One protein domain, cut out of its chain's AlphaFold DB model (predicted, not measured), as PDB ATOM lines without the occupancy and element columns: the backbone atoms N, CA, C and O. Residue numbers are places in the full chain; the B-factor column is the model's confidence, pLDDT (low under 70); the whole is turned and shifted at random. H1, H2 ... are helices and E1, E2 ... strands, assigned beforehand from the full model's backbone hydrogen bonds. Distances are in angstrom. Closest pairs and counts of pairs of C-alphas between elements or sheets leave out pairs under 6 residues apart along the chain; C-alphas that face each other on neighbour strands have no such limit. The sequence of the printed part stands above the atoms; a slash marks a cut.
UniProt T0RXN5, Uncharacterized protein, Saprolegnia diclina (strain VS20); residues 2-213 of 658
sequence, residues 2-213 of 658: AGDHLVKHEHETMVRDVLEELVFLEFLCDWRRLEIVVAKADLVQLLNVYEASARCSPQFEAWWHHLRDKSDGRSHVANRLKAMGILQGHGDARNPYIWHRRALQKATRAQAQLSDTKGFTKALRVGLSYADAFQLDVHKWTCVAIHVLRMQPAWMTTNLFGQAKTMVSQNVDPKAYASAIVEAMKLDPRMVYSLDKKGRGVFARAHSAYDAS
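Overview. This is residues 2 to 213 of the 658 residues of an uncharacterized protein of Saprolegnia diclina (strain VS20) (UniProt T0RXN5). This is an elongated domain of two helical lobes, bridged by a two-stranded antiparallel ribbon, E1 and E2, with H4 of one lobe packed on H7 of the other. One lobe holds H2 to H6; in the other H9 packs on the long helix H7, with H1 and H8 packed on H9, and the small hairpin E3 and E4 and the short H10 lie toward the end of H7 that is away from the ribbon. The printed part has 212 residues with ten named helices and four named strands, in the order H1 E1 H2 H3 H4 H5 H6 E2 H7 H8 H9 E3 E4 H10, and is mostly helix. It is only just compact, close to loose, with a radius of gyration of the C-alphas of 19.8 A and spans of 63 by 37 by 35 A.

Along the chain. Find C-alpha 13 at (243.150, 256.648, 214.130); from there E1, residues 13 to 20, runs 20.7 A. E2 is residues 123 to 129. H7, residues 130 to 151, runs 31.9 A from C-alpha 130 at (240.193, 255.951, 209.722). Look for H2 at residues 21 to 30, H3 at 40 to 51, H4 at 58 to 66, H5 at 70 to 83 and H6 at 101 to 118, 25.7 A long. H1 is at residues 2 to 8, H8 at 158 to 167, H9 at 174 to 185, E3 at 191 to 195, E4 at 201 to 205 and H10 at 207 to 213, ending at C-alpha 213 (240.056, 238.172, 186.651).

Arrangement. Between E1 and E2, antiparallel, N 14 and O 128 are 2.9 A apart, within hydrogen-bond range. The closest C-alphas of E1 and H4, Leu 19 and Phe 60, are 4.9 A apart; those of E2 and H5, His 76 and Val 126, 7.3 A. H3 touches residues 70 to 74 of H5, about perpendicular at 86 degrees, closest at C-alphas 44 and 74, 6.0 A. H2 touches residues 104 to 112 of H6, closest at C-alphas 25 and 108, 5.8 A. Residues 132 to 140 of H7 touch H4 at a steep tilt of 42 degrees, opposite ways, closest at C-alphas 136 and 62, 6.3 A. H9 touches H7, closest at C-alphas 181 and 138, 5.5 A; H8, at 174 and 164, 5.1 A; and H1, at 180 and 2, 5.3 A. In the hairpin E3 and E4, N 192 and O 204 are 2.8 A apart, within hydrogen-bond range. H10 touches no helix. Each O i to N i+4 pair is within hydrogen-bond range in H1 to H6, H9 and H10; H7 has 17 of 18, H8 4 of 6.

Size, cuts and confidence. The C-alphas farthest apart, Arg 94 and Lys 197, are 66.6 A apart. The printed part has no cut. The one long link, residues 84 to 100, joins H5 to H6, which are apart. pLDDT is under 70 at residues 2, 119, 120 and 213.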
ATOM      1  N   ALA A   2     228.009 254.818 203.171       62.72
ATOM      2  CA  ALA A   2     229.454 254.663 203.435       62.72
ATOM      3  C   ALA A   2     230.189 256.013 203.608       62.72
ATOM      4  O   ALA A   2     231.052 256.131 204.471       62.72
ATOM      5  N   GLY A   3     229.806 257.041 202.837       71.81
ATOM      6  CA  GLY A   3     230.367 258.395 202.959       71.81
ATOM      7  C   GLY A   3     230.110 259.030 204.330       71.81
ATOM      8  O   GLY A   3     231.052 259.453 204.989       71.81
ATOM      9  N   ASP A   4     228.863 258.990 204.808       81.62
ATOM     10  CA  ASP A   4     228.477 259.560 206.114       81.62
ATOM     11  C   ASP A   4     229.229 258.902 207.281       81.62
ATOM     12  O   ASP A   4     229.581 259.549 208.264       81.62
ATOM     13  N   HIS A   5     229.514 257.604 207.152       79.75
ATOM     14  CA  HIS A   5     230.264 256.845 208.144       79.75
ATOM     15  C   HIS A   5     231.748 257.240 208.195       79.75
ATOM     16  O   HIS A   5     232.321 257.313 209.279       79.75
ATOM     17  N   LEU A   6     232.366 257.518 207.042       84.12
ATOM     18  CA  LEU A   6     233.751 257.989 206.975       84.12
ATOM     19  C   LEU A   6     233.895 259.400 207.555       84.12
ATOM     20  O   LEU A   6     234.819 259.629 208.329       84.12
ATOM     21  N   VAL A   7     232.961 260.304 207.241       87.88
ATOM     22  CA  VAL A   7     232.956 261.682 207.767       87.88
ATOM     23  C   VAL A   7     232.810 261.682 209.289       87.88
ATOM     24  O   VAL A   7     233.544 262.372 209.985       87.88
ATOM     25  N   LYS A   8     231.922 260.842 209.838       89.62
ATOM     26  CA  LYS A   8     231.706 260.746 211.291       89.62
ATOM     27  C   LYS A   8     232.971 260.373 212.079       89.62
ATOM     28  O   LYS A   8     233.096 260.749 213.242       89.62
ATOM     29  N   HIS A   9     233.875 259.609 211.474       89.94
ATOM     30  CA  HIS A   9     235.053 259.050 212.134       89.94
ATOM     31  C   HIS A   9     236.368 259.567 211.535       89.94
ATOM     32  O   HIS A   9     237.412 258.955 211.733       89.94
ATOM     33  N   GLU A  10     236.349 260.698 210.828       90.38
ATOM     34  CA  GLU A  10     237.526 261.212 210.116       90.38
ATOM     35  C   GLU A  10     238.723 261.533 211.030       90.38
ATOM     36  O   GLU A  10     239.871 261.444 210.598       90.38
ATOM     37  N   HIS A  11     238.466 261.850 212.304       89.75
ATOM     38  CA  HIS A  11     239.497 262.139 213.308       89.75
ATOM     39  C   HIS A  11     240.022 260.894 214.041       89.75
ATOM     40  O   HIS A  11     240.991 260.984 214.796       89.75
ATOM     41  N   GLU A  12     239.389 259.734 213.864       90.69
ATOM     42  CA  GLU A  12     239.815 258.500 214.518       90.69
ATOM     43  C   GLU A  12     241.073 257.940 213.836       90.69
ATOM     44  O   GLU A  12     241.233 257.986 212.613       90.69
ATOM     45  N   THR A  13     241.972 257.364 214.635       90.88
ATOM     46  CA  THR A  13     243.150 256.648 214.130       90.88
ATOM     47  C   THR A  13     243.044 255.169 214.468       90.88
ATOM     48  O   THR A  13     242.623 254.781 215.558       90.88
ATOM     49  N   MET A  14     243.411 254.312 213.519       91.44
ATOM     50  CA  MET A  14     243.320 252.864 213.667       91.44
ATOM     51  C   MET A  14     244.683 252.228 213.452       91.44
ATOM     52  O   MET A  14     245.340 252.446 212.437       91.44
ATOM     53  N   VAL A  15     245.104 251.391 214.396       91.94
ATOM     54  CA  VAL A  15     246.363 250.656 214.265       91.94
ATOM     55  C   VAL A  15     246.153 249.445 213.359       91.94
ATOM     56  O   VAL A  15     245.257 248.626 213.598       91.94
ATOM     57  N   ARG A  16     246.986 249.313 212.327       91.81
ATOM     58  CA  ARG A  16     246.976 248.182 211.395       91.81
ATOM     59  C   ARG A  16     248.355 247.573 211.246       91.81
ATOM     60  O   ARG A  16     249.366 248.268 211.280       91.81
ATOM     61  N   ASP A  17     248.361 246.261 211.071       91.12
ATOM     62  CA  ASP A  17     249.553 245.500 210.739       91.12
ATOM     63  C   ASP A  17     249.768 245.637 209.230       91.12
ATOM     64  O   ASP A  17     248.941 245.172 208.443       91.12
ATOM     65  N   VAL A  18     250.839 246.324 208.834       91.88
ATOM     66  CA  VAL A  18     251.065 246.708 207.431       91.88
ATOM     67  C   VAL A  18     252.254 246.007 206.792       91.88
ATOM     68  O   VAL A  18     252.357 246.014 205.580       91.88
ATOM     69  N   LEU A  19     253.166 245.407 207.559       92.12
ATOM     70  CA  LEU A  19     254.346 244.740 207.001       92.12
ATOM     71  C   LEU A  19     254.790 243.589 207.898       92.12
ATOM     72  O   LEU A  19     254.984 243.783 209.095       92.12
ATOM     73  N   GLU A  20     254.961 242.402 207.321       91.25
ATOM     74  CA  GLU A  20     255.534 241.245 208.015       91.25
ATOM     75  C   GLU A  20     257.053 241.426 208.135       91.25
ATOM     76  O   GLU A  20     257.784 241.376 207.146       91.25
ATOM     77  N   GLU A  21     257.540 241.673 209.355       93.94
ATOM     78  CA  GLU A  21     258.915 242.132 209.567       93.94
ATOM     79  C   GLU A  21     259.940 241.094 209.129       93.94
ATOM     80  O   GLU A  21     260.881 241.450 208.429       93.94
ATOM     81  N   LEU A  22     259.749 239.820 209.482       92.12
ATOM     82  CA  LEU A  22     260.703 238.760 209.148       92.12
ATOM     83  C   LEU A  22     260.927 238.685 207.636       92.12
ATOM     84  O   LEU A  22     262.066 238.719 207.177       92.12
ATOM     85  N   VAL A  23     259.835 238.674 206.875       90.00
ATOM     86  CA  VAL A  23     259.865 238.554 205.417       90.00
ATOM     87  C   VAL A  23     260.572 239.758 204.781       90.00
ATOM     88  O   VAL A  23     261.388 239.603 203.869       90.00
ATOM     89  N   PHE A  24     260.321 240.964 205.297       95.00
ATOM     90  CA  PHE A  24     261.014 242.168 204.845       95.00
ATOM     91  C   PHE A  24     262.503 242.176 205.230       95.00
ATOM     92  O   PHE A  24     263.353 242.556 204.427       95.00
ATOM     93  N   LEU A  25     262.857 241.725 206.435       95.50
ATOM     94  CA  LEU A  25     264.252 241.645 206.874       95.50
ATOM     95  C   LEU A  25     265.048 240.620 206.056       95.50
ATOM     96  O   LEU A  25     266.196 240.879 205.701       95.50
ATOM     97  N   GLU A  26     264.451 239.478 205.719       91.56
ATOM     98  CA  GLU A  26     265.044 238.497 204.805       91.56
ATOM     99  C   GLU A  26     265.258 239.093 203.413       91.56
ATOM    100  O   GLU A  26     266.303 238.885 202.801       91.56
ATOM    101  N   PHE A  27     264.293 239.868 202.913       92.62
ATOM    102  CA  PHE A  27     264.454 240.610 201.665       92.62
ATOM    103  C   PHE A  27     265.637 241.592 201.718       92.62
ATOM    104  O   PHE A  27     266.465 241.600 200.808       92.62
ATOM    105  N   LEU A  28     265.784 242.360 202.803       95.31
ATOM    106  CA  LEU A  28     266.927 243.262 202.993       95.31
ATOM    107  C   LEU A  28     268.272 242.520 203.089       95.31
ATOM    108  O   LEU A  28     269.298 243.052 202.659       95.31
ATOM    109  N   CYS A  29     268.295 241.307 203.649       92.94
ATOM    110  CA  CYS A  29     269.497 240.469 203.673       92.94
ATOM    111  C   CYS A  29     269.971 240.111 202.259       92.94
ATOM    112  O   CYS A  29     271.178 240.121 202.012       92.94
ATOM    113  N   ASP A  30     269.034 239.856 201.347       88.81
ATOM    114  CA  ASP A  30     269.325 239.469 199.964       88.81
ATOM    115  C   ASP A  30     269.591 240.671 199.040       88.81
ATOM    116  O   ASP A  30     270.073 240.503 197.915       88.81
ATOM    117  N   TRP A  31     269.319 241.890 199.516       91.56
ATOM    118  CA  TRP A  31     269.530 243.125 198.767       91.56
ATOM    119  C   TRP A  31     271.022 243.400 198.507       91.56
ATOM    120  O   TRP A  31     271.851 243.540 199.427       91.56
ATOM    121  N   ARG A  32     271.362 243.532 197.222       84.75
ATOM    122  CA  ARG A  32     272.692 243.880 196.724       84.75
ATOM    123  C   ARG A  32     273.007 245.326 197.057       84.75
ATOM    124  O   ARG A  32     272.237 246.235 196.770       84.75
ATOM    125  N   ARG A  33     274.194 245.528 197.620       86.00
ATOM    126  CA  ARG A  33     274.750 246.852 197.907       86.00
ATOM    127  C   ARG A  33     273.781 247.781 198.657       86.00
ATOM    128  O   ARG A  33     273.584 248.932 198.278       86.00
ATOM    129  N   LEU A  34     273.165 247.273 199.728       91.25
ATOM    130  CA  LEU A  34     272.266 248.034 200.608       91.25
ATOM    131  C   LEU A  34     272.905 249.341 201.104       91.25
ATOM    132  O   LEU A  34     272.216 250.332 201.299       91.25
ATOM    133  N   GLU A  35     274.231 249.364 201.231       91.56
ATOM    134  CA  GLU A  35     275.038 250.536 201.562       91.56
ATOM    135  C   GLU A  35     274.929 251.712 200.572       91.56
ATOM    136  O   GLU A  35     275.285 252.823 200.946       91.56
ATOM    137  N   ILE A  36     274.419 251.510 199.348       91.19
ATOM    138  CA  ILE A  36     274.131 252.610 198.404       91.19
ATOM    139  C   ILE A  36     272.831 253.333 198.764       91.19
ATOM    140  O   ILE A  36     272.633 254.468 198.350       91.19
ATOM    141  N   VAL A  37     271.931 252.700 199.523       90.81
ATOM    142  CA  VAL A  37     270.646 253.293 199.912       90.81
ATOM    143  C   VAL A  37     270.904 254.312 201.019       90.81
ATOM    144  O   VAL A  37     270.738 254.016 202.204       90.81
ATOM    145  N   VAL A  38     271.366 255.497 200.623       94.94
ATOM    146  CA  VAL A  38     271.861 256.549 201.518       94.94
ATOM    147  C   VAL A  38     270.881 257.706 201.650       94.94
ATOM    148  O   VAL A  38     270.901 258.390 202.670       94.94
ATOM    149  N   ALA A  39     269.999 257.921 200.671       97.38
ATOM    150  CA  ALA A  39     269.009 258.991 200.681       97.38
ATOM    151  C   ALA A  39     267.573 258.493 200.916       97.38
ATOM    152  O   ALA A  39     267.230 257.319 200.759       97.38
ATOM    153  N   LYS A  40     266.682 259.427 201.281       97.75
ATOM    154  CA  LYS A  40     265.240 259.162 201.444       97.75
ATOM    155  C   LYS A  40     264.603 258.592 200.174       97.75
ATOM    156  O   LYS A  40     263.794 257.673 200.280       97.75
ATOM    157  N   ALA A  41     264.967 259.130 199.010       97.12
ATOM    158  CA  ALA A  41     264.464 258.671 197.716       97.12
ATOM    159  C   ALA A  41     264.892 257.224 197.424       97.12
ATOM    160  O   ALA A  41     264.062 256.420 197.008       97.12
ATOM    161  N   ASP A  42     266.136 256.864 197.750       96.19
ATOM    162  CA  ASP A  42     266.643 255.500 197.570       96.19
ATOM    163  C   ASP A  42     265.849 254.494 198.409       96.19
ATOM    164  O   ASP A  42     265.538 253.400 197.945       96.19
ATOM    165  N   LEU A  43     265.476 254.864 199.641       96.88
ATOM    166  CA  LEU A  43     264.664 253.997 200.493       96.88
ATOM    167  C   LEU A  43     263.233 253.842 199.956       96.88
ATOM    168  O   LEU A  43     262.675 252.751 200.045       96.88
ATOM    169  N   VAL A  44     262.642 254.889 199.369       96.81
ATOM    170  CA  VAL A  44     261.353 254.765 198.658       96.81
ATOM    171  C   VAL A  44     261.491 253.803 197.483       96.81
ATOM    172  O   VAL A  44     260.648 252.925 197.321       96.81
ATOM    173  N   GLN A  45     262.569 253.917 196.704       94.25
ATOM    174  CA  GLN A  45     262.820 253.015 195.585       94.25
ATOM    175  C   GLN A  45     262.999 251.566 196.052       94.25
ATOM    176  O   GLN A  45     262.410 250.663 195.466       94.25
ATOM    177  N   LEU A  46     263.734 251.338 197.146       95.19
ATOM    178  CA  LEU A  46     263.859 250.013 197.756       95.19
ATOM    179  C   LEU A  46     262.493 249.445 198.152       95.19
ATOM    180  O   LEU A  46     262.225 248.271 197.907       95.19
ATOM    181  N   LEU A  47     261.621 250.264 198.744       96.12
ATOM    182  CA  LEU A  47     260.283 249.842 199.159       96.12
ATOM    183  C   LEU A  47     259.353 249.578 197.969       96.12
ATOM    184  O   LEU A  47     258.557 248.648 198.039       96.12
ATOM    185  N   ASN A  48     259.494 250.315 196.864       92.69
ATOM    186  CA  ASN A  48     258.802 250.005 195.608       92.69
ATOM    187  C   ASN A  48     259.265 248.658 195.031       92.69
ATOM    188  O   ASN A  48     258.449 247.860 194.585       92.69
ATOM    189  N   VAL A  49     260.568 248.363 195.081       89.81
ATOM    190  CA  VAL A  49     261.082 247.054 194.645       89.81
ATOM    191  C   VAL A  49     260.623 245.946 195.594       89.81
ATOM    192  O   VAL A  49     260.309 244.851 195.137       89.81
ATOM    193  N   TYR A  50     260.550 246.213 196.904       91.88
ATOM    194  CA  TYR A  50     259.983 245.258 197.855       91.88
ATOM    195  C   TYR A  50     258.509 244.987 197.566       91.88
ATOM    196  O   TYR A  50     258.132 243.820 197.547       91.88
ATOM    197  N   GLU A  51     257.709 246.023 197.300       90.69
ATOM    198  CA  GLU A  51     256.292 245.902 196.942       90.69
ATOM    199  C   GLU A  51     256.089 245.033 195.697       90.69
ATOM    200  O   GLU A  51     255.287 244.106 195.727       90.69
ATOM    201  N   ALA A  52     256.912 245.239 194.668       81.81
ATOM    202  CA  ALA A  52     256.911 244.419 193.459       81.81
ATOM    203  C   ALA A  52     257.514 243.010 193.654       81.81
ATOM    204  O   ALA A  52     257.503 242.194 192.730       81.81
ATOM    205  N   SER A  53     258.086 242.704 194.823       81.00
ATOM    206  CA  SER A  53     258.746 241.423 195.073       81.00
ATOM    207  C   SER A  53     257.771 240.339 195.535       81.00
ATOM    208  O   SER A  53     256.781 240.581 196.218       81.00
ATOM    209  N   ALA A  54     258.140 239.082 195.291       71.69
ATOM    210  CA  ALA A  54     257.454 237.889 195.804       71.69
ATOM    211  C   ALA A  54     257.213 237.877 197.312       71.69
ATOM    212  O   ALA A  54     256.272 237.262 197.816       71.69
ATOM    213  N   ARG A  55     258.169 238.480 198.021       80.81
ATOM    214  CA  ARG A  55     258.242 238.529 199.475       80.81
ATOM    215  C   ARG A  55     257.374 239.648 200.034       80.81
ATOM    216  O   ARG A  55     257.224 239.734 201.247       80.81
ATOM    217  N   CYS A  56     256.810 240.504 199.186       84.69
ATOM    218  CA  CYS A  56     255.850 241.501 199.612       84.69
ATOM    219  C   CYS A  56     254.675 240.813 200.301       84.69
ATOM    220  O   CYS A  56     254.003 239.972 199.696       84.69
ATOM    221  N   SER A  57     254.411 241.149 201.559       83.19
ATOM    222  CA  SER A  57     253.175 240.701 202.184       83.19
ATOM    223  C   SER A  57     252.006 241.478 201.555       83.19
ATOM    224  O   SER A  57     252.138 242.678 201.311       83.19
ATOM    225  N   PRO A  58     250.846 240.856 201.290       78.56
ATOM    226  CA  PRO A  58     249.729 241.574 200.670       78.56
ATOM    227  C   PRO A  58     249.245 242.791 201.478       78.56
ATOM    228  O   PRO A  58     248.701 243.743 200.928       78.56
ATOM    229  N   GLN A  59     249.445 242.769 202.799       84.75
ATOM    230  CA  GLN A  59     249.174 243.904 203.681       84.75
ATOM    231  C   GLN A  59     250.081 245.096 203.346       84.75
ATOM    232  O   GLN A  59     249.597 246.226 203.349       84.75
ATOM    233  N   PHE A  60     251.358 244.843 203.030       91.88
ATOM    234  CA  PHE A  60     252.301 245.889 202.643       91.88
ATOM    235  C   PHE A  60     251.976 246.428 201.262       91.88
ATOM    236  O   PHE A  60     251.920 247.637 201.113       91.88
ATOM    237  N   GLU A  61     251.699 245.560 200.291       88.44
ATOM    238  CA  GLU A  61     251.283 245.956 198.940       88.44
ATOM    239  C   GLU A  61     250.083 246.914 198.982       88.44
ATOM    240  O   GLU A  61     250.154 248.039 198.484       88.44
ATOM    241  N   ALA A  62     249.009 246.504 199.667       86.12
ATOM    242  CA  ALA A  62     247.797 247.303 199.800       86.12
ATOM    243  C   ALA A  62     248.067 248.623 200.534       86.12
ATOM    244  O   ALA A  62     247.709 249.693 200.041       86.12
ATOM    245  N   TRP A  63     248.727 248.566 201.695       93.00
ATOM    246  CA  TRP A  63     249.074 249.767 202.452       93.00
ATOM    247  C   TRP A  63     249.922 250.726 201.623       93.00
ATOM    248  O   TRP A  63     249.576 251.897 201.492       93.00
ATOM    249  N   TRP A  64     250.999 250.221 201.023       95.19
ATOM    250  CA  TRP A  64     251.931 251.003 200.234       95.19
ATOM    251  C   TRP A  64     251.207 251.671 199.072       95.19
ATOM    252  O   TRP A  64     251.375 252.873 198.882       95.19
ATOM    253  N   HIS A  65     250.371 250.955 198.318       89.50
ATOM    254  CA  HIS A  65     249.595 251.534 197.216       89.50
ATOM    255  C   HIS A  65     248.596 252.607 197.646       89.50
ATOM    256  O   HIS A  65     248.396 253.564 196.898       89.50
ATOM    257  N   HIS A  66     247.984 252.469 198.820       87.06
ATOM    258  CA  HIS A  66     246.999 253.431 199.315       87.06
ATOM    259  C   HIS A  66     247.614 254.686 199.948       87.06
ATOM    260  O   HIS A  66     246.901 255.667 200.156       87.06
ATOM    261  N   LEU A  67     248.925 254.703 200.214       89.69
ATOM    262  CA  LEU A  67     249.600 255.905 200.696       89.69
ATOM    263  C   LEU A  67     249.547 257.024 199.653       89.69
ATOM    264  O   LEU A  67     250.080 256.889 198.551       89.69
ATOM    265  N   ARG A  68     248.974 258.165 200.053       88.62
ATOM    266  CA  ARG A  68     249.011 259.410 199.271       88.62
ATOM    267  C   ARG A  68     250.439 259.931 199.120       88.62
ATOM    268  O   ARG A  68     250.821 260.342 198.031       88.62
ATOM    269  N   ASP A  69     251.218 259.864 200.200       92.25
ATOM    270  CA  ASP A  69     252.636 260.212 200.218       92.25
ATOM    271  C   ASP A  69     253.490 259.002 200.634       92.25
ATOM    272  O   ASP A  69     253.398 258.472 201.746       92.25
ATOM    273  N   LYS A  70     254.373 258.566 199.732       94.75
ATOM    274  CA  LYS A  70     255.335 257.484 199.993       94.75
ATOM    275  C   LYS A  70     256.380 257.872 201.044       94.75
ATOM    276  O   LYS A  70     256.976 256.990 201.665       94.75
ATOM    277  N   SER A  71     256.615 259.166 201.265       95.06
ATOM    278  CA  SER A  71     257.525 259.672 202.295       95.06
ATOM    279  C   SER A  71     257.059 259.316 203.709       95.06
ATOM    280  O   SER A  71     257.906 259.021 204.562       95.06
ATOM    281  N   ASP A  72     255.747 259.278 203.950       93.50
ATOM    282  CA  ASP A  72     255.171 258.905 205.245       93.50
ATOM    283  C   ASP A  72     255.401 257.422 205.532       93.50
ATOM    284  O   ASP A  72     255.996 257.059 206.551       93.50
ATOM    285  N   GLY A  73     255.051 256.556 204.576       94.19
ATOM    286  CA  GLY A  73     255.316 255.120 204.683       94.19
ATOM    287  C   GLY A  73     256.803 254.811 204.863       94.19
ATOM    288  O   GLY A  73     257.180 254.056 205.763       94.19
ATOM    289  N   ARG A  74     257.667 255.467 204.073       97.06
ATOM    290  CA  ARG A  74     259.129 255.410 204.243       97.06
ATOM    291  C   ARG A  74     259.530 255.783 205.670       97.06
ATOM    292  O   ARG A  74     260.387 255.116 206.242       97.06
ATOM    293  N   SER A  75     258.947 256.834 206.248       96.88
ATOM    294  CA  SER A  75     259.290 257.290 207.600       96.88
ATOM    295  C   SER A  75     258.929 256.250 208.662       96.88
ATOM    296  O   SER A  75     259.750 255.990 209.544       96.88
ATOM    297  N   HIS A  76     257.774 255.586 208.546       96.44
ATOM    298  CA  HIS A  76     257.407 254.475 209.433       96.44
ATOM    299  C   HIS A  76     258.409 253.319 209.356       96.44
ATOM    300  O   HIS A  76     258.898 252.860 210.393       96.44
ATOM    301  N   VAL A  77     258.771 252.886 208.144       96.94
ATOM    302  CA  VAL A  77     259.741 251.797 207.958       96.94
ATOM    303  C   VAL A  77     261.131 252.203 208.458       96.94
ATOM    304  O   VAL A  77     261.754 251.459 209.214       96.94
ATOM    305  N   ALA A  78     261.608 253.403 208.117       97.81
ATOM    306  CA  ALA A  78     262.911 253.903 208.553       97.81
ATOM    307  C   ALA A  78     263.003 254.006 210.082       97.81
ATOM    308  O   ALA A  78     263.981 253.550 210.671       97.81
ATOM    309  N   ASN A  79     261.982 254.560 210.744       97.31
ATOM    310  CA  ASN A  79     261.942 254.661 212.203       97.31
ATOM    311  C   ASN A  79     261.927 253.279 212.859       97.31
ATOM    312  O   ASN A  79     262.613 253.066 213.861       97.31
ATOM    313  N   ARG A  80     261.223 252.310 212.261       96.69
ATOM    314  CA  ARG A  80     261.248 250.927 212.735       96.69
ATOM    315  C   ARG A  80     262.636 250.297 212.607       96.69
ATOM    316  O   ARG A  80     263.113 249.696 213.568       96.69
ATOM    317  N   LEU A  81     263.305 250.462 211.466       97.69
ATOM    318  CA  LEU A  81     264.669 249.958 211.251       97.69
ATOM    319  C   LEU A  81     265.686 250.618 212.200       97.69
ATOM    320  O   LEU A  81     266.582 249.936 212.702       97.69
ATOM    321  N   LYS A  82     265.518 251.911 212.509       97.88
ATOM    322  CA  LYS A  82     266.323 252.628 213.514       97.88
ATOM    323  C   LYS A  82     266.128 252.085 214.919       97.88
ATOM    324  O   LYS A  82     267.108 251.834 215.612       97.88
ATOM    325  N   ALA A  83     264.882 251.839 215.320       96.81
ATOM    326  CA  ALA A  83     264.575 251.246 216.621       96.81
ATOM    327  C   ALA A  83     265.179 249.838 216.785       96.81
ATOM    328  O   ALA A  83     265.489 249.424 217.897       96.81
ATOM    329  N   MET A  84     265.381 249.109 215.681       96.94
ATOM    330  CA  MET A  84     266.075 247.814 215.670       96.94
ATOM    331  C   MET A  84     267.609 247.931 215.603       96.94
ATOM    332  O   MET A  84     268.296 246.912 215.619       96.94
ATOM    333  N   GLY A  85     268.159 249.145 215.502       97.50
ATOM    334  CA  GLY A  85     269.595 249.384 215.330       97.50
ATOM    335  C   GLY A  85     270.139 248.965 213.959       97.50
ATOM    336  O   GLY A  85     271.348 248.839 213.798       97.50
ATOM    337  N   ILE A  86     269.265 248.722 212.977       98.06
ATOM    338  CA  ILE A  86     269.636 248.288 211.620       98.06
ATOM    339  C   ILE A  86     270.011 249.481 210.743       98.06
ATOM    340  O   ILE A  86     270.885 249.367 209.887       98.06
ATOM    341  N   LEU A  87     269.352 250.616 210.962       98.06
ATOM    342  CA  LEU A  87     269.519 251.838 210.185       98.06
ATOM    343  C   LEU A  87     269.902 252.990 211.118       98.06
ATOM    344  O   LEU A  87     269.336 253.127 212.199       98.06
ATOM    345  N   GLN A  88     270.830 253.839 210.697       97.88
ATOM    346  CA  GLN A  88     271.152 255.118 211.336       97.88
ATOM    347  C   GLN A  88     271.044 256.259 210.317       97.88
ATOM    348  O   GLN A  88     270.893 256.009 209.125       97.88
ATOM    349  N   GLY A  89     271.080 257.504 210.796       97.19
ATOM    350  CA  GLY A  89     270.980 258.711 209.968       97.19
ATOM    351  C   GLY A  89     269.566 259.055 209.494       97.19
ATOM    352  O   GLY A  89     268.597 258.374 209.837       97.19
ATOM    353  N   HIS A  90     269.394 260.152 208.753       96.19
ATOM    354  CA  HIS A  90     268.074 260.662 208.328       96.19
ATOM    355  C   HIS A  90     267.812 260.564 206.821       96.19
ATOM    356  O   HIS A  90     266.677 260.804 206.394       96.19
ATOM    357  N   GLY A  91     268.814 260.152 206.045       96.06
ATOM    358  CA  GLY A  91     268.719 260.018 204.596       96.06
ATOM    359  C   GLY A  91     268.801 261.355 203.861       96.06
ATOM    360  O   GLY A  91     268.307 261.470 202.741       96.06
ATOM    361  N   ASP A  92     269.338 262.385 204.513       96.88
ATOM    362  CA  ASP A  92     269.638 263.672 203.891       96.88
ATOM    363  C   ASP A  92     271.141 263.780 203.585       96.88
ATOM    364  O   ASP A  92     271.933 262.934 203.997       96.88
ATOM    365  N   ALA A  93     271.543 264.812 202.840       95.00
ATOM    366  CA  ALA A  93     272.929 264.964 202.400       95.00
ATOM    367  C   ALA A  93     273.930 265.144 203.560       95.00
ATOM    368  O   ALA A  93     275.106 264.833 203.400       95.00
ATOM    369  N   ARG A  94     273.482 265.654 204.718       96.56
ATOM    370  CA  ARG A  94     274.342 265.890 205.894       96.56
ATOM    371  C   ARG A  94     274.404 264.675 206.816       96.56
ATOM    372  O   ARG A  94     275.383 264.500 207.533       96.56
ATOM    373  N   ASN A  95     273.358 263.862 206.815       96.12
ATOM    374  CA  ASN A  95     273.188 262.684 207.642       96.12
ATOM    375  C   ASN A  95     272.564 261.547 206.808       96.12
ATOM    376  O   ASN A  95     271.371 261.230 206.966       96.12
ATOM    377  N   PRO A  96     273.354 260.954 205.892       97.25
ATOM    378  CA  PRO A  96     272.896 259.867 205.040       97.25
ATOM    379  C   PRO A  96     272.518 258.640 205.870       97.25
ATOM    380  O   PRO A  96     272.923 258.482 207.023       97.25
ATOM    381  N   TYR A  97     271.725 257.752 205.284       97.94
ATOM    382  CA  TYR A  97     271.430 256.472 205.904       97.94
ATOM    383  C   TYR A  97     272.679 255.592 205.998       97.94
ATOM    384  O   TYR A  97     273.418 255.432 205.028       97.94
ATOM    385  N   ILE A  98     272.886 254.987 207.169       97.31
ATOM    386  CA  ILE A  98     273.993 254.061 207.439       97.31
ATOM    387  C   ILE A  98     273.411 252.720 207.883       97.31
ATOM    388  O   ILE A  98     272.674 252.649 208.870       97.31
ATOM    389  N   TRP A  99     273.743 251.654 207.155       97.75
ATOM    390  CA  TRP A  99     273.206 250.309 207.373       97.75
ATOM    391  C   TRP A  99     274.135 249.437 208.218       97.75
ATOM    392  O   TRP A  99     275.300 249.225 207.887       97.75
ATOM    393  N   HIS A 100     273.587 248.828 209.266       97.12
ATOM    394  CA  HIS A 100     274.302 247.939 210.181       97.12
ATOM    395  C   HIS A 100     274.002 246.472 209.863       97.12
ATOM    396  O   HIS A 100     273.134 245.845 210.471       97.12
ATOM    397  N   ARG A 101     274.747 245.885 208.914       95.12
ATOM    398  CA  ARG A 101     274.526 244.502 208.428       95.12
ATOM    399  C   ARG A 101     274.517 243.446 209.545       95.12
ATOM    400  O   ARG A 101     273.710 242.520 209.501       95.12
ATOM    401  N   ARG A 102     275.367 243.590 210.571       95.38
ATOM    402  CA  ARG A 102     275.379 242.678 211.735       95.38
ATOM    403  C   ARG A 102     274.081 242.762 212.543       95.38
ATOM    404  O   ARG A 102     273.566 241.731 212.968       95.38
ATOM    405  N   ALA A 103     273.544 243.969 212.734       96.69
ATOM    406  CA  ALA A 103     272.270 244.171 213.420       96.69
ATOM    407  C   ALA A 103     271.107 243.591 212.604       96.69
ATOM    408  O   ALA A 103     270.262 242.905 213.175       96.69
ATOM    409  N   LEU A 104     271.122 243.773 211.276       97.12
ATOM    410  CA  LEU A 104     270.148 243.166 210.362       97.12
ATOM    411  C   LEU A 104     270.127 241.639 210.507       97.12
ATOM    412  O   LEU A 104     269.094 241.076 210.852       97.12
ATOM    413  N   GLN A 105     271.276 240.975 210.361       95.44
ATOM    414  CA  GLN A 105     271.371 239.515 210.492       95.44
ATOM    415  C   GLN A 105     270.928 239.011 211.874       95.44
ATOM    416  O   GLN A 105     270.248 237.988 211.973       95.44
ATOM    417  N   LYS A 106     271.294 239.727 212.947       96.62
ATOM    418  CA  LYS A 106     270.868 239.400 214.316       96.62
ATOM    419  C   LYS A 106     269.348 239.507 214.463       96.62
ATOM    420  O   LYS A 106     268.739 238.605 215.037       96.62
ATOM    421  N   ALA A 107     268.741 240.573 213.939       95.56
ATOM    422  CA  ALA A 107     267.298 240.783 213.981       95.56
ATOM    423  C   ALA A 107     266.543 239.712 213.179       95.56
ATOM    424  O   ALA A 107     265.595 239.135 213.708       95.56
ATOM    425  N   THR A 108     267.001 239.382 211.966       94.94
ATOM    426  CA  THR A 108     266.400 238.326 211.134       94.94
ATOM    427  C   THR A 108     266.417 236.976 211.852       94.94
ATOM    428  O   THR A 108     265.375 236.342 211.987       94.94
ATOM    429  N   ARG A 109     267.567 236.560 212.410       93.75
ATOM    430  CA  ARG A 109     267.679 235.293 213.162       93.75
ATOM    431  C   ARG A 109     266.779 235.261 214.395       93.75
ATOM    432  O   ARG A 109     266.122 234.255 214.640       93.75
ATOM    433  N   ALA A 110     266.725 236.356 215.154       92.25
ATOM    434  CA  ALA A 110     265.867 236.447 216.331       92.25
ATOM    435  C   ALA A 110     264.376 236.330 215.965       92.25
ATOM    436  O   ALA A 110     263.612 235.697 216.689       92.25
ATOM    437  N   GLN A 111     263.951 236.916 214.840       90.31
ATOM    438  CA  GLN A 111     262.571 236.789 214.372       90.31
ATOM    439  C   GLN A 111     262.253 235.398 213.817       90.31
ATOM    440  O   GLN A 111     261.175 234.883 214.110       90.31
ATOM    441  N   ALA A 112     263.184 234.765 213.100       87.88
ATOM    442  CA  ALA A 112     263.024 233.389 212.628       87.88
ATOM    443  C   ALA A 112     262.818 232.415 213.806       87.88
ATOM    444  O   ALA A 112     261.828 231.691 213.844       87.88
ATOM    445  N   GLN A 113     263.654 232.507 214.848       86.94
ATOM    446  CA  GLN A 113     263.519 231.689 216.064       86.94
ATOM    447  C   GLN A 113     262.176 231.900 216.789       86.94
ATOM    448  O   GLN A 113     261.589 230.958 217.327       86.94
ATOM    449  N   LEU A 114     261.664 233.135 216.815       83.88
ATOM    450  CA  LEU A 114     260.345 233.430 217.383       83.88
ATOM    451  C   LEU A 114     259.206 232.836 216.543       83.88
ATOM    452  O   LEU A 114     258.234 232.337 217.112       83.88
ATOM    453  N   SER A 115     259.333 232.869 215.215       82.06
ATOM    454  CA  SER A 115     258.365 232.264 214.298       82.06
ATOM    455  C   SER A 115     258.285 230.748 214.498       82.06
ATOM    456  O   SER A 115     257.183 230.212 214.608       82.06
ATOM    457  N   ASP A 116     259.426 230.074 214.643       75.50
ATOM    458  CA  ASP A 116     259.480 228.617 214.823       75.50
ATOM    459  C   ASP A 116     258.896 228.173 216.170       75.50
ATOM    460  O   ASP A 116     258.168 227.187 216.251       75.50
ATOM    461  N   THR A 117     259.171 228.929 217.237       75.38
ATOM    462  CA  THR A 117     258.740 228.574 218.599       75.38
ATOM    463  C   THR A 117     257.290 228.948 218.903       75.38
ATOM    464  O   THR A 117     256.610 228.221 219.624       75.38
ATOM    465  N   LYS A 118     256.802 230.085 218.388       71.69
ATOM    466  CA  LYS A 118     255.481 230.640 218.746       71.69
ATOM    467  C   LYS A 118     254.486 230.667 217.591       71.69
ATOM    468  O   LYS A 118     253.328 231.022 217.799       71.69
ATOM    469  N   GLY A 119     254.915 230.337 216.371       66.25
ATOM    470  CA  GLY A 119     254.079 230.424 215.173       66.25
ATOM    471  C   GLY A 119     253.638 231.851 214.832       66.25
ATOM    472  O   GLY A 119     252.647 232.012 214.119       66.25
ATOM    473  N   PHE A 120     254.331 232.867 215.362       68.56
ATOM    474  CA  PHE A 120     253.983 234.278 215.213       68.56
ATOM    475  C   PHE A 120     255.152 235.063 214.619       68.56
ATOM    476  O   PHE A 120     256.249 235.088 215.182       68.56
ATOM    477  N   THR A 121     254.896 235.754 213.512       72.06
ATOM    478  CA  THR A 121     255.804 236.745 212.933       72.06
ATOM    479  C   THR A 121     255.434 238.130 213.454       72.06
ATOM    480  O   THR A 121     254.261 238.495 213.528       72.06
ATOM    481  N   LYS A 122     256.436 238.924 213.853       87.94
ATOM    482  CA  LYS A 122     256.188 240.325 214.211       87.94
ATOM    483  C   LYS A 122     255.753 241.087 212.963       87.94
ATOM    484  O   LYS A 122     256.348 240.922 211.899       87.94
ATOM    485  N   ALA A 123     254.751 241.941 213.118       89.94
ATOM    486  CA  ALA A 123     254.324 242.865 212.083       89.94
ATOM    487  C   ALA A 123     254.598 244.310 212.508       89.94
ATOM    488  O   ALA A 123     254.436 244.666 213.681       89.94
ATOM    489  N   LEU A 124     254.988 245.147 211.548       93.62
ATOM    490  CA  LEU A 124     255.031 246.590 211.720       93.62
ATOM    491  C   LEU A 124     253.595 247.099 211.836       93.62
ATOM    492  O   LEU A 124     252.788 246.926 210.919       93.62
ATOM    493  N   ARG A 125     253.300 247.736 212.968       93.88
ATOM    494  CA  ARG A 125     251.996 248.327 213.260       93.88
ATOM    495  C   ARG A 125     252.051 249.829 213.013       93.88
ATOM    496  O   ARG A 125     252.899 250.506 213.594       93.88
ATOM    497  N   VAL A 126     251.160 250.343 212.173       94.00
ATOM    498  CA  VAL A 126     251.074 251.769 211.827       94.00
ATOM    499  C   VAL A 126     249.700 252.297 212.217       94.00
ATOM    500  O   VAL A 126     248.690 251.634 211.983       94.00
ATOM    501  N   GLY A 127     249.667 253.471 212.851       92.94
ATOM    502  CA  GLY A 127     248.433 254.220 213.071       92.94
ATOM    503  C   GLY A 127     248.029 254.897 211.769       92.94
ATOM    504  O   GLY A 127     248.733 255.785 211.301       92.94
ATOM    505  N   LEU A 128     246.935 254.440 211.173       90.81
ATOM    506  CA  LEU A 128     246.379 254.991 209.944       90.81
ATOM    507  C   LEU A 128     245.204 255.906 210.277       90.81
ATOM    508  O   LEU A 128     244.534 255.710 211.297       90.81
ATOM    509  N   SER A 129     244.928 256.868 209.397       91.25
ATOM    510  CA  SER A 129     243.642 257.562 209.429       91.25
ATOM    511  C   SER A 129     242.516 256.535 209.285       91.25
ATOM    512  O   SER A 129     242.693 255.478 208.665       91.25
ATOM    513  N   TYR A 130     241.349 256.830 209.847       90.88
ATOM    514  CA  TYR A 130     240.193 255.951 209.722       90.88
ATOM    515  C   TYR A 130     239.861 255.605 208.264       90.88
ATOM    516  O   TYR A 130     239.596 254.447 207.942       90.88
ATOM    517  N   ALA A 131     239.929 256.596 207.372       90.00
ATOM    518  CA  ALA A 131     239.653 256.410 205.953       90.00
ATOM    519  C   ALA A 131     240.648 255.445 205.290       90.00
ATOM    520  O   ALA A 131     240.227 254.544 204.563       90.00
ATOM    521  N   ASP A 132     241.946 255.580 205.571       89.75
ATOM    522  CA  ASP A 132     242.970 254.703 204.990       89.75
ATOM    523  C   ASP A 132     242.882 253.282 205.563       89.75
ATOM    524  O   ASP A 132     242.982 252.299 204.826       89.75
ATOM    525  N   ALA A 133     242.628 253.158 206.872       91.06
ATOM    526  CA  ALA A 133     242.396 251.868 207.517       91.06
ATOM    527  C   ALA A 133     241.161 251.158 206.946       91.06
ATOM    528  O   ALA A 133     241.205 249.950 206.704       91.06
ATOM    529  N   PHE A 134     240.088 251.909 206.684       91.94
ATOM    530  CA  PHE A 134     238.877 251.395 206.058       91.94
ATOM    531  C   PHE A 134     239.152 250.866 204.648       91.94
ATOM    532  O   PHE A 134     238.760 249.743 204.345       91.94
ATOM    533  N   GLN A 135     239.867 251.614 203.798       90.25
ATOM    534  CA  GLN A 135     240.214 251.145 202.446       90.25
ATOM    535  C   GLN A 135     241.075 249.878 202.477       90.25
ATOM    536  O   GLN A 135     240.808 248.925 201.740       90.25
ATOM    537  N   LEU A 136     242.061 249.832 203.375       88.69
ATOM    538  CA  LEU A 136     242.908 248.658 203.568       88.69
ATOM    539  C   LEU A 136     242.089 247.437 204.010       88.69
ATOM    540  O   LEU A 136     242.295 246.332 203.503       88.69
ATOM    541  N   ASP A 137     241.130 247.630 204.915       90.38
ATOM    542  CA  ASP A 137     240.244 246.563 205.371       90.38
ATOM    543  C   ASP A 137     239.264 246.118 204.276       90.38
ATOM    544  O   ASP A 137     239.058 244.916 204.119       90.38
ATOM    545  N   VAL A 138     238.704 247.040 203.481       91.50
ATOM    546  CA  VAL A 138     237.875 246.701 202.310       91.50
ATOM    547  C   VAL A 138     238.668 245.833 201.342       91.50
ATOM    548  O   VAL A 138     238.209 244.748 200.989       91.50
ATOM    549  N   HIS A 139     239.880 246.248 200.966       87.75
ATOM    550  CA  HIS A 139     240.737 245.464 200.080       87.75
ATOM    551  C   HIS A 139     241.024 244.073 200.664       87.75
ATOM    552  O   HIS A 139     240.810 243.055 200.002       87.75
ATOM    553  N   LYS A 140     241.441 244.012 201.935       86.88
ATOM    554  CA  LYS A 140     241.708 242.756 202.643       86.88
ATOM    555  C   LYS A 140     240.499 241.823 202.611       86.88
ATOM    556  O   LYS A 140     240.647 240.654 202.263       86.88
ATOM    557  N   TRP A 141     239.314 242.310 202.977       88.75
ATOM    558  CA  TRP A 141     238.110 241.484 203.089       88.75
ATOM    559  C   TRP A 141     237.525 241.076 201.740       88.75
ATOM    560  O   TRP A 141     237.079 239.937 201.613       88.75
ATOM    561  N   THR A 142     237.618 241.928 200.720       89.62
ATOM    562  CA  THR A 142     237.353 241.556 199.323       89.62
ATOM    563  C   THR A 142     238.222 240.378 198.906       89.62
ATOM    564  O   THR A 142     237.726 239.361 198.423       89.62
ATOM    565  N   CYS A 143     239.523 240.461 199.165       83.00
ATOM    566  CA  CYS A 143     240.450 239.405 198.801       83.00
ATOM    567  C   CYS A 143     240.255 238.111 199.615       83.00
ATOM    568  O   CYS A 143     240.406 237.015 199.068       83.00
ATOM    569  N   VAL A 144     239.876 238.218 200.895       84.19
ATOM    570  CA  VAL A 144     239.463 237.070 201.724       84.19
ATOM    571  C   VAL A 144     238.231 236.399 201.120       84.19
ATOM    572  O   VAL A 144     238.219 235.179 200.963       84.19
ATOM    573  N   ALA A 145     237.200 237.178 200.784       88.50
ATOM    574  CA  ALA A 145     235.956 236.661 200.231       88.50
ATOM    575  C   ALA A 145     236.210 235.927 198.914       88.50
ATOM    576  O   ALA A 145     235.836 234.765 198.792       88.50
ATOM    577  N   ILE A 146     236.947 236.541 197.985       85.56
ATOM    578  CA  ILE A 146     237.354 235.921 196.717       85.56
ATOM    579  C   ILE A 146     238.095 234.604 196.954       85.56
ATOM    580  O   ILE A 146     237.792 233.606 196.308       85.56
ATOM    581  N   HIS A 147     239.021 234.570 197.917       80.69
ATOM    582  CA  HIS A 147     239.742 233.345 198.251       80.69
ATOM    583  C   HIS A 147     238.814 232.232 198.762       80.69
ATOM    584  O   HIS A 147     238.925 231.088 198.322       80.69
ATOM    585  N   VAL A 148     237.884 232.546 199.672       82.62
ATOM    586  CA  VAL A 148     236.915 231.556 200.172       82.62
ATOM    587  C   VAL A 148     235.993 231.085 199.053       82.62
ATOM    588  O   VAL A 148     235.715 229.890 198.962       82.62
ATOM    589  N   LEU A 149     235.588 231.995 198.167       85.75
ATOM    590  CA  LEU A 149     234.705 231.718 197.040       85.75
ATOM    591  C   LEU A 149     235.287 230.775 195.983       85.75
ATOM    592  O   LEU A 149     234.533 230.227 195.181       85.75
ATOM    593  N   ARG A 150     236.600 230.520 196.001       74.69
ATOM    594  CA  ARG A 150     237.186 229.417 195.223       74.69
ATOM    595  C   ARG A 150     236.737 228.061 195.756       74.69
ATOM    596  O   ARG A 150     236.377 227.164 195.009       74.69
ATOM    597  N   MET A 151     236.823 227.913 197.077       75.88
ATOM    598  CA  MET A 151     236.687 226.630 197.760       75.88
ATOM    599  C   MET A 151     235.238 226.353 198.148       75.88
ATOM    600  O   MET A 151     234.885 225.214 198.446       75.88
ATOM    601  N   GLN A 152     234.424 227.402 198.219       82.25
ATOM    602  CA  GLN A 152     233.040 227.357 198.653       82.25
ATOM    603  C   GLN A 152     232.182 228.187 197.697       82.25
ATOM    604  O   GLN A 152     232.618 229.238 197.241       82.25
ATOM    605  N   PRO A 153     230.934 227.780 197.424       85.44
ATOM    606  CA  PRO A 153     230.056 228.524 196.520       85.44
ATOM    607  C   PRO A 153     229.641 229.900 197.068       85.44
ATOM    608  O   PRO A 153     229.134 230.729 196.317       85.44
ATOM    609  N   ALA A 154     229.825 230.135 198.370       89.12
ATOM    610  CA  ALA A 154     229.315 231.293 199.081       89.12
ATOM    611  C   ALA A 154     230.253 231.714 200.224       89.12
ATOM    612  O   ALA A 154     230.799 230.867 200.930       89.12
ATOM    613  N   TRP A 155     230.375 233.023 200.456       92.56
ATOM    614  CA  TRP A 155     231.052 233.603 201.615       92.56
ATOM    615  C   TRP A 155     230.069 234.429 202.446       92.56
ATOM    616  O   TRP A 155     229.455 235.382 201.967       92.56
ATOM    617  N   MET A 156     229.908 234.049 203.714       91.62
ATOM    618  CA  MET A 156     228.955 234.669 204.636       91.62
ATOM    619  C   MET A 156     229.539 235.942 205.257       91.62
ATOM    620  O   MET A 156     230.581 235.898 205.919       91.62
ATOM    621  N   THR A 157     228.821 237.064 205.143       93.50
ATOM    622  CA  THR A 157     229.238 238.352 205.736       93.50
ATOM    623  C   THR A 157     229.323 238.312 207.262       93.50
ATOM    624  O   THR A 157     230.090 239.066 207.855       93.50
ATOM    625  N   THR A 158     228.615 237.388 207.924       89.94
ATOM    626  CA  THR A 158     228.661 237.195 209.387       89.94
ATOM    627  C   THR A 158     230.073 236.990 209.928       89.94
ATOM    628  O   THR A 158     230.353 237.351 211.070       89.94
ATOM    629  N   ASN A 159     230.973 236.442 209.113       85.69
ATOM    630  CA  ASN A 159     232.362 236.253 209.502       85.69
ATOM    631  C   ASN A 159     233.096 237.586 209.691       85.69
ATOM    632  O   ASN A 159     233.818 237.760 210.672       85.69
ATOM    633  N   LEU A 160     232.857 238.544 208.792       89.62
ATOM    634  CA  LEU A 160     233.369 239.905 208.906       89.62
ATOM    635  C   LEU A 160     232.798 240.599 210.148       89.62
ATOM    636  O   LEU A 160     233.557 241.189 210.906       89.62
ATOM    637  N   PHE A 161     231.496 240.463 210.423       88.69
ATOM    638  CA  PHE A 161     230.887 241.026 211.639       88.69
ATOM    639  C   PHE A 161     231.513 240.479 212.931       88.69
ATOM    640  O   PHE A 161     231.666 241.213 213.907       88.69
ATOM    641  N   GLY A 162     231.885 239.195 212.953       85.62
ATOM    642  CA  GLY A 162     232.598 238.600 214.084       85.62
ATOM    643  C   GLY A 162     233.979 239.224 214.305       85.62
ATOM    644  O   GLY A 162     234.362 239.470 215.447       85.62
ATOM    645  N   GLN A 163     234.691 239.518 213.216       85.19
ATOM    646  CA  GLN A 163     236.057 240.052 213.234       85.19
ATOM    647  C   GLN A 163     236.105 241.570 213.417       85.19
ATOM    648  O   GLN A 163     237.025 242.081 214.044       85.19
ATOM    649  N   ALA A 164     235.090 242.304 212.963       86.69
ATOM    650  CA  ALA A 164     235.031 243.753 213.126       86.69
ATOM    651  C   ALA A 164     235.165 244.172 214.599       86.69
ATOM    652  O   ALA A 164     235.820 245.167 214.889       86.69
ATOM    653  N   LYS A 165     234.658 243.359 215.539       85.38
ATOM    654  CA  LYS A 165     234.754 243.601 216.991       85.38
ATOM    655  C   LYS A 165     236.184 243.713 217.520       85.38
ATOM    656  O   LYS A 165     236.386 244.339 218.551       85.38
ATOM    657  N   THR A 166     237.151 243.077 216.863       82.81
ATOM    658  CA  THR A 166     238.567 243.115 217.263       82.81
ATOM    659  C   THR A 166     239.386 244.093 216.423       82.81
ATOM    660  O   THR A 166     240.528 244.381 216.770       82.81
ATOM    661  N   MET A 167     238.821 244.600 215.324       82.50
ATOM    662  CA  MET A 167     239.516 245.459 214.364       82.50
ATOM    663  C   MET A 167     239.262 246.952 214.584       82.50
ATOM    664  O   MET A 167     240.096 247.770 214.182       82.50
ATOM    665  N   VAL A 168     238.115 247.323 215.159       87.06
ATOM    666  CA  VAL A 168     237.704 248.728 215.303       87.06
ATOM    667  C   VAL A 168     238.094 249.340 216.649       87.06
ATOM    668  O   VAL A 168     238.281 248.618 217.629       87.06
ATOM    669  N   SER A 169     238.245 250.670 216.693       86.69
ATOM    670  CA  SER A 169     238.427 251.396 217.957       86.69
ATOM    671  C   SER A 169     237.147 251.328 218.795       86.69
ATOM    672  O   SER A 169     236.064 251.054 218.280       86.69
ATOM    673  N   GLN A 170     237.260 251.580 220.101       87.00
ATOM    674  CA  GLN A 170     236.122 251.487 221.028       87.00
ATOM    675  C   GLN A 170     234.975 252.456 220.679       87.00
ATOM    676  O   GLN A 170     233.828 252.186 221.024       87.00
ATOM    677  N   ASN A 171     235.278 253.543 219.964       88.25
ATOM    678  CA  ASN A 171     234.325 254.587 219.582       88.25
ATOM    679  C   ASN A 171     233.566 254.283 218.279       88.25
ATOM    680  O   ASN A 171     232.664 255.029 217.892       88.25
ATOM    681  N   VAL A 172     233.937 253.215 217.574       90.12
ATOM    682  CA  VAL A 172     233.360 252.845 216.282       90.12
ATOM    683  C   VAL A 172     232.484 251.619 216.489       90.12
ATOM    684  O   VAL A 172     232.962 250.588 216.956       90.12
ATOM    685  N   ASP A 173     231.203 251.705 216.119       92.44
ATOM    686  CA  ASP A 173     230.313 250.543 216.184       92.44
ATOM    687  C   ASP A 173     230.811 249.448 215.217       92.44
ATOM    688  O   ASP A 173     230.809 249.657 213.996       92.44
ATOM    689  N   PRO A 174     231.205 248.258 215.717       93.00
ATOM    690  CA  PRO A 174     231.700 247.184 214.863       93.00
ATOM    691  C   PRO A 174     230.689 246.747 213.802       93.00
ATOM    692  O   PRO A 174     231.083 246.304 212.721       93.00
ATOM    693  N   LYS A 175     229.386 246.843 214.102       93.62
ATOM    694  CA  LYS A 175     228.334 246.449 213.162       93.62
ATOM    695  C   LYS A 175     228.225 247.459 212.022       93.62
ATOM    696  O   LYS A 175     228.269 247.040 210.869       93.62
ATOM    697  N   ALA A 176     228.146 248.755 212.327       92.06
ATOM    698  CA  ALA A 176     228.170 249.813 211.319       92.06
ATOM    699  C   ALA A 176     229.425 249.739 210.431       92.06
ATOM    700  O   ALA A 176     229.308 249.790 209.206       92.06
ATOM    701  N   TYR A 177     230.600 249.498 211.026       93.06
ATOM    702  CA  TYR A 177     231.857 249.334 210.289       93.06
ATOM    703  C   TYR A 177     231.829 248.155 209.313       93.06
ATOM    704  O   TYR A 177     232.127 248.311 208.129       93.06
ATOM    705  N   ALA A 178     231.427 246.972 209.790       94.06
ATOM    706  CA  ALA A 178     231.302 245.788 208.948       94.06
ATOM    707  C   ALA A 178     230.284 245.999 207.819       94.06
ATOM    708  O   ALA A 178     230.560 245.635 206.679       94.06
ATOM    709  N   SER A 179     229.140 246.626 208.107       94.44
ATOM    710  CA  SER A 179     228.149 246.988 207.091       94.44
ATOM    711  C   SER A 179     228.733 247.924 206.033       94.44
ATOM    712  O   SER A 179     228.548 247.669 204.847       94.44
ATOM    713  N   ALA A 180     229.489 248.953 206.427       93.62
ATOM    714  CA  ALA A 180     230.139 249.862 205.485       93.62
ATOM    715  C   ALA A 180     231.160 249.137 204.587       93.62
ATOM    716  O   ALA A 180     231.186 249.380 203.381       93.62
ATOM    717  N   ILE A 181     231.945 248.205 205.144       94.38
ATOM    718  CA  ILE A 181     232.851 247.357 204.353       94.38
ATOM    719  C   ILE A 181     232.057 246.504 203.361       94.38
ATOM    720  O   ILE A 181     232.415 246.460 202.189       94.38
ATOM    721  N   VAL A 182     230.970 245.855 203.794       95.25
ATOM    722  CA  VAL A 182     230.120 245.045 202.904       95.25
ATOM    723  C   VAL A 182     229.574 245.887 201.754       95.25
ATOM    724  O   VAL A 182     229.649 245.444 200.611       95.25
ATOM    725  N   GLU A 183     229.076 247.098 202.016       94.56
ATOM    726  CA  GLU A 183     228.603 247.995 200.953       94.56
ATOM    727  C   GLU A 183     229.713 248.355 199.957       94.56
ATOM    728  O   GLU A 183     229.471 248.367 198.752       94.56
ATOM    729  N   ALA A 184     230.942 248.584 200.428       93.62
ATOM    730  CA  ALA A 184     232.081 248.815 199.543       93.62
ATOM    731  C   ALA A 184     232.454 247.556 198.737       93.62
ATOM    732  O   ALA A 184     232.724 247.646 197.542       93.62
ATOM    733  N   MET A 185     232.402 246.369 199.350       94.44
ATOM    734  CA  MET A 185     232.670 245.087 198.684       94.44
ATOM    735  C   MET A 185     231.658 244.766 197.575       94.44
ATOM    736  O   MET A 185     232.034 244.150 196.581       94.44
ATOM    737  N   LYS A 186     230.395 245.204 197.692       94.50
ATOM    738  CA  LYS A 186     229.375 245.056 196.628       94.50
ATOM    739  C   LYS A 186     229.758 245.753 195.320       94.50
ATOM    740  O   LYS A 186     229.175 245.456 194.277       94.50
ATOM    741  N   LEU A 187     230.691 246.703 195.369       92.88
ATOM    742  CA  LEU A 187     231.178 247.407 194.187       92.88
ATOM    743  C   LEU A 187     232.196 246.580 193.390       92.88
ATOM    744  O   LEU A 187     232.461 246.926 192.240       92.88
ATOM    745  N   ASP A 188     232.750 245.504 193.960       90.88
ATOM    746  CA  ASP A 188     233.683 244.634 193.248       90.88
ATOM    747  C   ASP A 188     232.932 243.770 192.213       90.88
ATOM    748  O   ASP A 188     232.049 242.994 192.589       90.88
ATOM    749  N   PRO A 189     233.271 243.859 190.914       89.81
ATOM    750  CA  PRO A 189     232.539 243.161 189.858       89.81
ATOM    751  C   PRO A 189     232.714 241.636 189.890       89.81
ATOM    752  O   PRO A 189     231.970 240.930 189.216       89.81
ATOM    753  N   ARG A 190     233.685 241.110 190.647       88.62
ATOM    754  CA  ARG A 190     233.978 239.667 190.720       88.62
ATOM    755  C   ARG A 190     233.028 238.922 191.654       88.62
ATOM    756  O   ARG A 190     233.032 237.687 191.667       88.62
ATOM    757  N   MET A 191     232.235 239.642 192.447       93.00
ATOM    758  CA  MET A 191     231.336 239.056 193.433       93.00
ATOM    759  C   MET A 191     229.906 239.573 193.280       93.00
ATOM    760  O   MET A 191     229.668 240.766 193.122       93.00
ATOM    761  N   VAL A 192     228.943 238.666 193.410       93.25
ATOM    762  CA  VAL A 192     227.517 238.991 193.503       93.25
ATOM    763  C   VAL A 192     227.103 238.936 194.962       93.25
ATOM    764  O   VAL A 192     227.415 237.966 195.655       93.25
ATOM    765  N   TYR A 193     226.403 239.965 195.430       95.00
ATOM    766  CA  TYR A 193     225.824 239.977 196.771       95.00
ATOM    767  C   TYR A 193     224.361 239.536 196.725       95.00
ATOM    768  O   TYR A 193     223.602 239.981 195.868       95.00
ATOM    769  N   SER A 194     223.951 238.696 197.669       94.19
ATOM    770  CA  SER A 194     222.556 238.310 197.869       94.19
ATOM    771  C   SER A 194     222.248 238.100 199.352       94.19
ATOM    772  O   SER A 194     223.137 238.122 200.210       94.19
ATOM    773  N   LEU A 195     220.968 237.913 199.667       94.06
ATOM    774  CA  LEU A 195     220.523 237.509 200.995       94.06
ATOM    775  C   LEU A 195     220.168 236.020 200.982       94.06
ATOM    776  O   LEU A 195     219.486 235.534 200.076       94.06
ATOM    777  N   ASP A 196     220.618 235.291 202.003       89.94
ATOM    778  CA  ASP A 196     220.155 233.927 202.230       89.94
ATOM    779  C   ASP A 196     218.701 233.907 202.740       89.94
ATOM    780  O   ASP A 196     218.117 234.936 203.089       89.94
ATOM    781  N   LYS A 197     218.105 232.713 202.846       84.75
ATOM    782  CA  LYS A 197     216.728 232.534 203.347       84.75
ATOM    783  C   LYS A 197     216.498 233.070 204.770       84.75
ATOM    784  O   LYS A 197     215.356 233.236 205.181       84.75
ATOM    785  N   LYS A 198     217.565 233.303 205.541       89.69
ATOM    786  CA  LYS A 198     217.522 233.854 206.903       89.69
ATOM    787  C   LYS A 198     217.801 235.363 206.920       89.69
ATOM    788  O   LYS A 198     217.999 235.921 207.998       89.69
ATOM    789  N   GLY A 199     217.859 236.011 205.756       89.06
ATOM    790  CA  GLY A 199     218.161 237.434 205.617       89.06
ATOM    791  C   GLY A 199     219.623 237.792 205.902       89.06
ATOM    792  O   GLY A 199     219.928 238.951 206.174       89.06
ATOM    793  N   ARG A 200     220.545 236.822 205.889       90.94
ATOM    794  CA  ARG A 200     221.981 237.058 206.097       90.94
ATOM    795  C   ARG A 200     222.648 237.355 204.759       90.94
ATOM    796  O   ARG A 200     222.397 236.665 203.778       90.94
ATOM    797  N   GLY A 201     223.535 238.348 204.735       93.31
ATOM    798  CA  GLY A 201     224.280 238.718 203.532       93.31
ATOM    799  C   GLY A 201     225.306 237.667 203.122       93.31
ATOM    800  O   GLY A 201     226.116 237.231 203.952       93.31
ATOM    801  N   VAL A 202     225.310 237.322 201.839       94.75
ATOM    802  CA  VAL A 202     226.192 236.334 201.217       94.75
ATOM    803  C   VAL A 202     226.813 236.932 199.961       94.75
ATOM    804  O   VAL A 202     226.125 237.565 199.170       94.75
ATOM    805  N   PHE A 203     228.110 236.713 199.772       95.38
ATOM    806  CA  PHE A 203     228.768 236.929 198.487       95.38
ATOM    807  C   PHE A 203     228.927 235.599 197.752       95.38
ATOM    808  O   PHE A 203     229.154 234.576 198.400       95.38
ATOM    809  N   ALA A 204     228.859 235.613 196.424       91.81
ATOM    810  CA  ALA A 204     229.262 234.507 195.555       91.81
ATOM    811  C   ALA A 204     229.986 234.978 194.302       91.81
ATOM    812  O   ALA A 204     230.088 236.173 194.046       91.81
ATOM    813  N   ARG A 205     230.508 234.023 193.529       90.12
ATOM    814  CA  ARG A 205     231.263 234.284 192.300       90.12
ATOM    815  C   ARG A 205     230.362 234.851 191.203       90.12
ATOM    816  O   ARG A 205     229.410 234.193 190.786       90.12
ATOM    817  N   ALA A 206     230.723 236.011 190.664       86.69
ATOM    818  CA  ALA A 206     230.196 236.480 189.386       86.69
ATOM    819  C   ALA A 206     230.959 235.761 188.260       86.69
ATOM    820  O   ALA A 206     232.022 236.231 187.877       86.69
ATOM    821  N   HIS A 207     230.478 234.603 187.788       78.38
ATOM    822  CA  HIS A 207     231.293 233.614 187.054       78.38
ATOM    823  C   HIS A 207     232.133 234.229 185.916       78.38
ATOM    824  O   HIS A 207     233.347 234.072 185.916       78.38
ATOM    825  N   SER A 208     231.547 235.055 185.044       77.81
ATOM    826  CA  SER A 208     232.286 235.695 183.943       77.81
ATOM    827  C   SER A 208     233.398 236.654 184.399       77.81
ATOM    828  O   SER A 208     234.539 236.534 183.958       77.81
ATOM    829  N   ALA A 209     233.092 237.607 185.285       77.75
ATOM    830  CA  ALA A 209     234.054 238.603 185.767       77.75
ATOM    831  C   ALA A 209     235.089 237.996 186.725       77.75
ATOM    832  O   ALA A 209     236.253 238.401 186.735       77.75
ATOM    833  N   TYR A 210     234.665 237.016 187.520       78.94
ATOM    834  CA  TYR A 210     235.533 236.230 188.378       78.94
ATOM    835  C   TYR A 210     236.548 235.476 187.520       78.94
ATOM    836  O   TYR A 210     237.739 235.738 187.660       78.94
ATOM    837  N   ASP A 211     236.104 234.644 186.577       78.25
ATOM    838  CA  ASP A 211     236.990 233.819 185.749       78.25
ATOM    839  C   ASP A 211     237.945 234.675 184.907       78.25
ATOM    840  O   ASP A 211     239.150 234.426 184.916       78.25
ATOM    841  N   ALA A 212     237.454 235.759 184.294       75.00
ATOM    842  CA  ALA A 212     238.291 236.706 183.554       75.00
ATOM    843  C   ALA A 212     239.375 237.359 184.432       75.00
ATOM    844  O   ALA A 212     240.499 237.572 183.981       75.00
ATOM    845  N   SER A 213     239.067 237.644 185.702       69.62
ATOM    846  CA  SER A 213     240.056 238.172 186.651       69.62
ATOM    847  C   SER A 213     241.078 237.123 187.104       69.62
ATOM    848  O   SER A 213     242.161 237.488 187.563       69.62
TER     849      SER A 213